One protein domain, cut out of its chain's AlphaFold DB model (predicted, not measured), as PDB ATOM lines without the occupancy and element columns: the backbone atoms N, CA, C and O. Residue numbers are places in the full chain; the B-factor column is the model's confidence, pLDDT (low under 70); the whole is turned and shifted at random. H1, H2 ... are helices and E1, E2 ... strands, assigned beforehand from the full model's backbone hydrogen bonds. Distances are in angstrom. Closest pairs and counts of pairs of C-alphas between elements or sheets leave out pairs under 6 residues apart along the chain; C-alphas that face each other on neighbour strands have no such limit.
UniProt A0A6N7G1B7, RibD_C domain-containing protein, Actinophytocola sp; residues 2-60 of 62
ATOM      1  N   ILE A   2      63.666  74.658   6.695       84.06
ATOM      2  CA  ILE A   2      62.370  75.314   7.017       84.06
ATOM      3  C   ILE A   2      61.166  74.731   6.245       84.06
ATOM      4  O   ILE A   2      60.117  74.489   6.827       84.06
ATOM      5  N   GLN A   3      61.351  74.400   4.960       88.44
ATOM      6  CA  GLN A   3      60.310  73.791   4.120       88.44
ATOM      7  C   GLN A   3      59.827  72.427   4.645       88.44
ATOM      8  O   GLN A   3      58.661  72.107   4.475       88.44
ATOM      9  N   GLN A   4      60.686  71.645   5.313       88.81
ATOM     10  CA  GLN A   4      60.299  70.345   5.880       88.81
ATOM     11  C   GLN A   4      59.389  70.515   7.099       88.81
ATOM     12  O   GLN A   4      58.425  69.776   7.237       88.81
ATOM     13  N   TYR A   5      59.657  71.508   7.951       89.88
ATOM     14  CA  TYR A   5      58.795  71.817   9.097       89.88
ATOM     15  C   TYR A   5      57.441  72.370   8.655       89.88
ATOM     16  O   TYR A   5      56.416  71.974   9.202       89.88
ATOM     17  N   LEU A   6      57.438  73.236   7.634       88.75
ATOM     18  CA  LEU A   6      56.208  73.729   7.013       88.75
ATOM     19  C   LEU A   6      55.382  72.579   6.419       88.75
ATOM     20  O   LEU A   6      54.192  72.490   6.691       88.75
ATOM     21  N   ALA A   7      56.014  71.675   5.665       87.00
ATOM     22  CA  ALA A   7      55.346  70.510   5.081       87.00
ATOM     23  C   ALA A   7      54.833  69.515   6.138       87.00
ATOM     24  O   ALA A   7      53.827  68.854   5.918       87.00
ATOM     25  N   ALA A   8      55.512  69.409   7.283       88.44
ATOM     26  CA  ALA A   8      55.107  68.552   8.395       88.44
ATOM     27  C   ALA A   8      54.020  69.174   9.295       88.44
ATOM     28  O   ALA A   8      53.657  68.564  10.297       88.44
ATOM     29  N   GLY A   9      53.538  70.388   8.994       88.81
ATOM     30  CA  GLY A   9      52.536  71.076   9.816       88.81
ATOM     31  C   GLY A   9      53.042  71.493  11.203       88.81
ATOM     32  O   GLY A   9      52.245  71.687  12.111       88.81
ATOM     33  N   LEU A  10      54.362  71.619  11.386       91.00
ATOM     34  CA  LEU A  10      55.001  71.914  12.680       91.00
ATOM     35  C   LEU A  10      55.268  73.410  12.907       91.00
ATOM     36  O   LEU A  10      56.026  73.775  13.802       91.00
ATOM     37  N   VAL A  11      54.729  74.273  12.047       91.38
ATOM     38  CA  VAL A  11      54.964  75.718  12.085       91.38
ATOM     39  C   VAL A  11      53.626  76.424  12.222       91.38
ATOM     40  O   VAL A  11      52.770  76.296  11.351       91.38
ATOM     41  N   ASP A  12      53.478  77.207  13.286       92.69
ATOM     42  CA  ASP A  12      52.248  77.950  13.568       92.69
ATOM     43  C   ASP A  12      52.209  79.324  12.878       92.69
ATOM     44  O   ASP A  12      51.141  79.829  12.521       92.69
ATOM     45  N   GLU A  13      53.374  79.953  12.688       94.81
ATOM     46  CA  GLU A  13      53.504  81.318  12.168       94.81
ATOM     47  C   GLU A  13      54.718  81.455  11.239       94.81
ATOM     48  O   GLU A  13      55.767  80.844  11.456       94.81
ATOM     49  N   VAL A  14      54.590  82.290  10.206       94.50
ATOM     50  CA  VAL A  14      55.685  82.655   9.303       94.50
ATOM     51  C   VAL A  14      55.785  84.171   9.158       94.50
ATOM     52  O   VAL A  14      54.788  84.859   8.932       94.50
ATOM     53  N   SER A  15      57.015  84.675   9.236       95.75
ATOM     54  CA  SER A  15      57.352  86.070   8.946       95.75
ATOM     55  C   SER A  15      58.073  86.160   7.603       95.75
ATOM     56  O   SER A  15      59.090  85.498   7.388       95.75
ATOM     57  N   ILE A  16      57.548  86.978   6.695       95.00
ATOM     58  CA  ILE A  16      58.093  87.224   5.359       95.00
ATOM     59  C   ILE A  16      58.481  88.697   5.260       95.00
ATOM     60  O   ILE A  16      57.667  89.584   5.502       95.00
ATOM     61  N   HIS A  17      59.725  88.963   4.871       95.62
ATOM     62  CA  HIS A  17      60.190  90.307   4.539       95.62
ATOM     63  C   HIS A  17      60.234  90.453   3.023       95.62
ATOM     64  O   HIS A  17      61.082  89.854   2.358       95.62
ATOM     65  N   LEU A  18      59.298  91.226   2.479       95.50
ATOM     66  CA  LEU A  18      59.218  91.496   1.053       95.50
ATOM     67  C   LEU A  18      60.052  92.733   0.720       95.50
ATOM     68  O   LEU A  18      59.695  93.853   1.079       95.50
ATOM     69  N   VAL A  19      61.162  92.513   0.020       95.62
ATOM     70  CA  VAL A  19      61.976  93.574  -0.581       95.62
ATOM     71  C   VAL A  19      61.455  93.820  -2.006       95.62
ATOM     72  O   VAL A  19      61.261  92.840  -2.733       95.62
ATOM     73  N   PRO A  20      61.255  95.074  -2.452       94.62
ATOM     74  CA  PRO A  20      60.712  95.389  -3.777       94.62
ATOM     75  C   PRO A  20      61.771  95.244  -4.890       94.62
ATOM     76  O   PRO A  20      62.071  96.190  -5.615       94.62
ATOM     77  N   VAL A  21      62.373  94.057  -5.022       94.81
ATOM     78  CA  VAL A  21      63.415  93.747  -6.015       94.81
ATOM     79  C   VAL A  21      63.128  92.404  -6.681       94.81
ATOM     80  O   VAL A  21      62.844  91.408  -6.019       94.81
ATOM     81  N   LEU A  22      63.269  92.357  -8.007       94.69
ATOM     82  CA  LEU A  22      63.223  91.120  -8.784       94.69
ATOM     83  C   LEU A  22      64.648  90.624  -9.037       94.69
ATOM     84  O   LEU A  22      65.405  91.241  -9.781       94.69
ATOM     85  N   LEU A  23      65.014  89.496  -8.427       94.25
ATOM     86  CA  LEU A  23      66.382  88.961  -8.481       94.25
ATOM     87  C   LEU A  23      66.711  88.196  -9.777       94.25
ATOM     88  O   LEU A  23      67.854  87.797  -9.975       94.25
ATOM     89  N   GLY A  24      65.727  87.934 -10.643       94.94
ATOM     90  CA  GLY A  24      65.901  87.184 -11.899       94.94
ATOM     91  C   GLY A  24      66.147  85.674 -11.737       94.94
ATOM     92  O   GLY A  24      65.886  84.912 -12.662       94.94
ATOM     93  N   GLY A  25      66.587  85.214 -10.564       93.75
ATOM     94  CA  GLY A  25      66.772  83.802 -10.244       93.75
ATOM     95  C   GLY A  25      67.191  83.585  -8.790       93.75
ATOM     96  O   GLY A  25      67.380  84.535  -8.033       93.75
ATOM     97  N   GLY A  26      67.326  82.321  -8.389       92.69
ATOM     98  CA  GLY A  26      67.793  81.950  -7.054       92.69
ATOM     99  C   GLY A  26      67.079  80.734  -6.478       92.69
ATOM    100  O   GLY A  26      66.262  80.082  -7.129       92.69
ATOM    101  N   LYS A  27      67.398  80.427  -5.219       91.69
ATOM    102  CA  LYS A  27      66.729  79.355  -4.486       91.69
ATOM    103  C   LYS A  27      65.333  79.809  -4.075       91.69
ATOM    104  O   LYS A  27      65.187  80.768  -3.321       91.69
ATOM    105  N   LYS A  28      64.314  79.081  -4.523       89.88
ATOM    106  CA  LYS A  28      62.930  79.324  -4.117       89.88
ATOM    107  C   LYS A  28      62.747  79.045  -2.625       89.88
ATOM    108  O   LYS A  28      63.174  78.007  -2.109       89.88
ATOM    109  N   LEU A  29      62.069  79.966  -1.946       87.75
ATOM    110  CA  LEU A  29      61.714  79.822  -0.535       87.75
ATOM    111  C   LEU A  29      60.688  78.695  -0.323       87.75
ATOM    112  O   LEU A  29      60.797  77.951   0.652       87.75
ATOM    113  N   PHE A  30      59.774  78.524  -1.285       87.94
ATOM    114  CA  PHE A  30      58.709  77.521  -1.306       87.94
ATOM    115  C   PHE A  30      58.781  76.730  -2.618       87.94
ATOM    116  O   PHE A  30      58.503  77.274  -3.684       87.94
ATOM    117  N   ASP A  31      59.209  75.471  -2.553       87.62
ATOM    118  CA  ASP A  31      59.330  74.596  -3.735       87.62
ATOM    119  C   ASP A  31      59.004  73.140  -3.378       87.62
ATOM    120  O   ASP A  31      58.357  72.438  -4.142       87.62
ATOM    121  N   ASN A  32      59.376  72.704  -2.168       86.44
ATOM    122  CA  ASN A  32      59.225  71.329  -1.688       86.44
ATOM    123  C   ASN A  32      58.277  71.249  -0.480       86.44
ATOM    124  O   ASN A  32      58.668  70.771   0.584       86.44
ATOM    125  N   LEU A  33      57.052  71.769  -0.621       86.75
ATOM    126  CA  LEU A  33      56.044  71.780   0.454       86.75
ATOM    127  C   LEU A  33      55.052  70.601   0.400       86.75
ATOM    128  O   LEU A  33      54.233  70.458   1.300       86.75
ATOM    129  N   GLY A  34      55.140  69.736  -0.616       80.62
ATOM    130  CA  GLY A  34      54.169  68.661  -0.852       80.62
ATOM    131  C   GLY A  34      52.942  69.131  -1.645       80.62
ATOM    132  O   GLY A  34      52.926  70.239  -2.176       80.62
ATOM    133  N   ALA A  35      51.933  68.262  -1.768       67.56
ATOM    134  CA  ALA A  35      50.714  68.526  -2.549       67.56
ATOM    135  C   ALA A  35      49.581  69.190  -1.738       67.56
ATOM    136  O   ALA A  35      48.554  69.557  -2.307       67.56
ATOM    137  N   GLY A  36      49.754  69.331  -0.419       77.81
ATOM    138  CA  GLY A  36      48.769  69.940   0.470       77.81
ATOM    139  C   GLY A  36      48.719  71.460   0.318       77.81
ATOM    140  O   GLY A  36      49.745  72.126   0.167       77.81
ATOM    141  N   ARG A  37      47.512  72.025   0.367       84.12
ATOM    142  CA  ARG A  37      47.316  73.477   0.390       84.12
ATOM    143  C   ARG A  37      47.612  74.000   1.797       84.12
ATOM    144  O   ARG A  37      46.949  73.603   2.745       84.12
ATOM    145  N   ILE A  38      48.554  74.933   1.910       88.12
ATOM    146  CA  ILE A  38      48.810  75.679   3.149       88.12
ATOM    147  C   ILE A  38      48.122  77.040   3.027       88.12
ATOM    148  O   ILE A  38      48.466  77.831   2.146       88.12
ATOM    149  N   GLU A  39      47.137  77.321   3.879       90.56
ATOM    150  CA  GLU A  39      46.519  78.645   3.956       90.56
ATOM    151  C   GLU A  39      47.302  79.543   4.918       90.56
ATOM    152  O   GLU A  39      47.706  79.142   6.008       90.56
ATOM    153  N   LEU A  40      47.502  80.797   4.519       93.56
ATOM    154  CA  LEU A  40      48.141  81.818   5.339       93.56
ATOM    155  C   LEU A  40      47.100  82.867   5.716       93.56
ATOM    156  O   LEU A  40      46.470  83.462   4.841       93.56
ATOM    157  N   ARG A  41      46.925  83.114   7.015       95.56
ATOM    158  CA  ARG A  41      46.054  84.178   7.523       95.56
ATOM    159  C   ARG A  41      46.897  85.338   8.039       95.56
ATOM    160  O   ARG A  41      47.736  85.108   8.908       95.56
ATOM    161  N   PRO A  42      46.713  86.563   7.522       96.06
ATOM    162  CA  PRO A  42      47.506  87.706   7.953       96.06
ATOM    163  C   PRO A  42      47.255  87.997   9.433       96.06
ATOM    164  O   PRO A  42      46.112  88.057   9.883       96.06
ATOM    165  N   VAL A  43      48.344  88.163  10.175       97.75
ATOM    166  CA  VAL A  43      48.367  88.614  11.571       97.75
ATOM    167  C   VAL A  43      48.800  90.074  11.627       97.75
ATOM    168  O   VAL A  43      48.235  90.855  12.385       97.75
ATOM    169  N   GLU A  44      49.783  90.449  10.807       97.56
ATOM    170  CA  GLU A  44      50.344  91.796  10.775       97.56
ATOM    171  C   GLU A  44      50.937  92.102   9.396       97.56
ATOM    172  O   GLU A  44      51.543  91.238   8.756       97.56
ATOM    173  N   VAL A  45      50.760  93.347   8.956       97.69
ATOM    174  CA  VAL A  45      51.388  93.911   7.760       97.69
ATOM    175  C   VAL A  45      51.925  95.282   8.141       97.69
ATOM    176  O   VAL A  45      51.151  96.182   8.461       97.69
ATOM    177  N   VAL A  46      53.247  95.433   8.123       97.88
ATOM    178  CA  VAL A  46      53.927  96.700   8.404       97.88
ATOM    179  C   VAL A  46      54.755  97.076   7.193       97.88
ATOM    180  O   VAL A  46      55.687  96.371   6.807       97.88
ATOM    181  N   GLU A  47      54.414  98.202   6.584       95.62
ATOM    182  CA  GLU A  47      55.142  98.743   5.447       95.62
ATOM    183  C   GLU A  47      56.189  99.759   5.909       95.62
ATOM    184  O   GLU A  47      55.931 100.610   6.761       95.62
ATOM    185  N   SER A  48      57.381  99.671   5.327       93.19
ATOM    186  CA  SER A  48      58.425 100.685   5.414       93.19
ATOM    187  C   SER A  48      58.865 101.086   4.008       93.19
ATOM    188  O   SER A  48      58.562 100.402   3.032       93.19
ATOM    189  N   SER A  49      59.646 102.159   3.898       90.69
ATOM    190  CA  SER A  49      60.165 102.634   2.609       90.69
ATOM    191  C   SER A  49      61.055 101.627   1.871       90.69
ATOM    192  O   SER A  49      61.253 101.770   0.668       90.69
ATOM    193  N   ALA A  50      61.606 100.626   2.567       94.75
ATOM    194  CA  ALA A  50      62.519  99.644   1.983       94.75
ATOM    195  C   ALA A  50      61.932  98.227   1.904       94.75
ATOM    196  O   ALA A  50      62.333  97.448   1.038       94.75
ATOM    197  N   ILE A  51      61.052  97.858   2.839       97.25
ATOM    198  CA  ILE A  51      60.596  96.478   3.055       97.25
ATOM    199  C   ILE A  51      59.152  96.481   3.558       97.25
ATOM    200  O   ILE A  51      58.794  97.286   4.420       97.25
ATOM    201  N   THR A  52      58.353  95.517   3.102       97.62
ATOM    202  CA  THR A  52      57.084  95.159   3.746       97.62
ATOM    203  C   THR A  52      57.294  93.946   4.651       97.62
ATOM    204  O   THR A  52      57.665  92.864   4.189       97.62
ATOM    205  N   HIS A  53      57.062  94.119   5.948       97.50
ATOM    206  CA  HIS A  53      57.058  93.043   6.931       97.50
ATOM    207  C   HIS A  53      55.667  92.412   6.973       97.50
ATOM    208  O   HIS A  53      54.679  93.079   7.274       97.50
ATOM    209  N   LEU A  54      55.593  91.124   6.660       97.62
ATOM    210  CA  LEU A  54      54.361  90.349   6.629       97.62
ATOM    211  C   LEU A  54      54.450  89.238   7.666       97.62
ATOM    212  O   LEU A  54      55.428  88.492   7.687       97.62
ATOM    213  N   ARG A  55      53.419  89.089   8.492       97.81
ATOM    214  CA  ARG A  55      53.318  88.010   9.475       97.81
ATOM    215  C   ARG A  55      52.023  87.256   9.263       97.81
ATOM    216  O   ARG A  55      50.952  87.864   9.226       97.81
ATOM    217  N   TYR A  56      52.119  85.941   9.118       97.00
ATOM    218  CA  TYR A  56      50.986  85.074   8.830       97.00
ATOM    219  C   TYR A  56      50.912  83.922   9.813       97.00
ATOM    220  O   TYR A  56      51.898  83.221  10.016       97.00
ATOM    221  N   ARG A  57      49.712  83.658  10.323       95.94
ATOM    222  CA  ARG A  57      49.387  82.384  10.953       95.94
ATOM    223  C   ARG A  57      49.125  81.347   9.874       95.94
ATOM    224  O   ARG A  57      48.451  81.643   8.883       95.94
ATOM    225  N   ILE A  58      49.622  80.139  10.077       92.19
ATOM    226  CA  ILE A  58      49.383  79.019   9.176       92.19
ATOM    227  C   ILE A  58      48.079  78.326   9.573       92.19
ATOM    228  O   ILE A  58      47.829  78.046  10.743       92.19
ATOM    229  N   HIS A  59      47.231  78.075   8.582       78.69
ATOM    230  CA  HIS A  59      46.030  77.264   8.699       78.69
ATOM    231  C   HIS A  59      46.044  76.217   7.584       78.69
ATOM    232  O   HIS A  59      46.209  76.536   6.413       78.69
ATOM    233  N   GLY A  60      45.872  74.953   7.933       65.06
ATOM    234  CA  GLY A  60      45.769  73.869   6.967       65.06
ATOM    235  C   GLY A  60      45.364  72.601   7.692       65.06
ATOM    236  O   GLY A  60      45.864  72.336   8.783       65.06
TER     237      GLY A  60
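AT A GLANCE: This is residues 2 to 60 of the 62 residues of the protein "RibD_C domain-containing protein" of Actinophytocola sp (UniProt A0A6N7G1B7). A narrow, strongly twisted sheet of three strands forms one side, a long loop, residues 19 to 38, arches from E1 to E2 with residues 22 to 28 sticking out, and a short helix, H1, sits off the sheet. The 59 printed residues run H1, E1, E2, E3; the sheet's order is E1, E3, E2, all antiparallel. The class is mixed, helices and strands, with under half of the residues in named elements; the whole is flat, 35 by 29 by 15 A, and only just loose, close to compact, with a radius of gyration of the C-alphas of 12.8 A.

IN THESE COORDINATES: Find E2, residues 39 to 47, 21.9 A long, which bends by 65 degrees at residue 43. E3, residues 52 to 59, runs 21.6 A to C-alpha 59 at (46.030, 77.264, 8.699). E1 is residues 13 to 18, 16.1 A. H1, residues 2 to 7, 8.7 A, begins at C-alpha 2 (62.370, 75.314, 7.017).

HOW THE PARTS SIT: Look at inner strand E3: with E2 it forms an antiparallel hairpin at 160 degrees, N 41 and O 57 within hydrogen-bond range at 2.8 A. E1 is antiparallel to E3 at 153 degrees, N 16 and O 54 at 2.8 A. H1, with every O i to N i+4 pair within range, is not on the sheet and is apart from E2 and E3.

THE WHOLE: The C-alphas farthest apart, Ala 35 and Ser 49, are 35.8 A apart. The printed part has no cut; E1 to E2 is a long link of 20 residues. Look for pLDDT under 70 at residues 35 and 60.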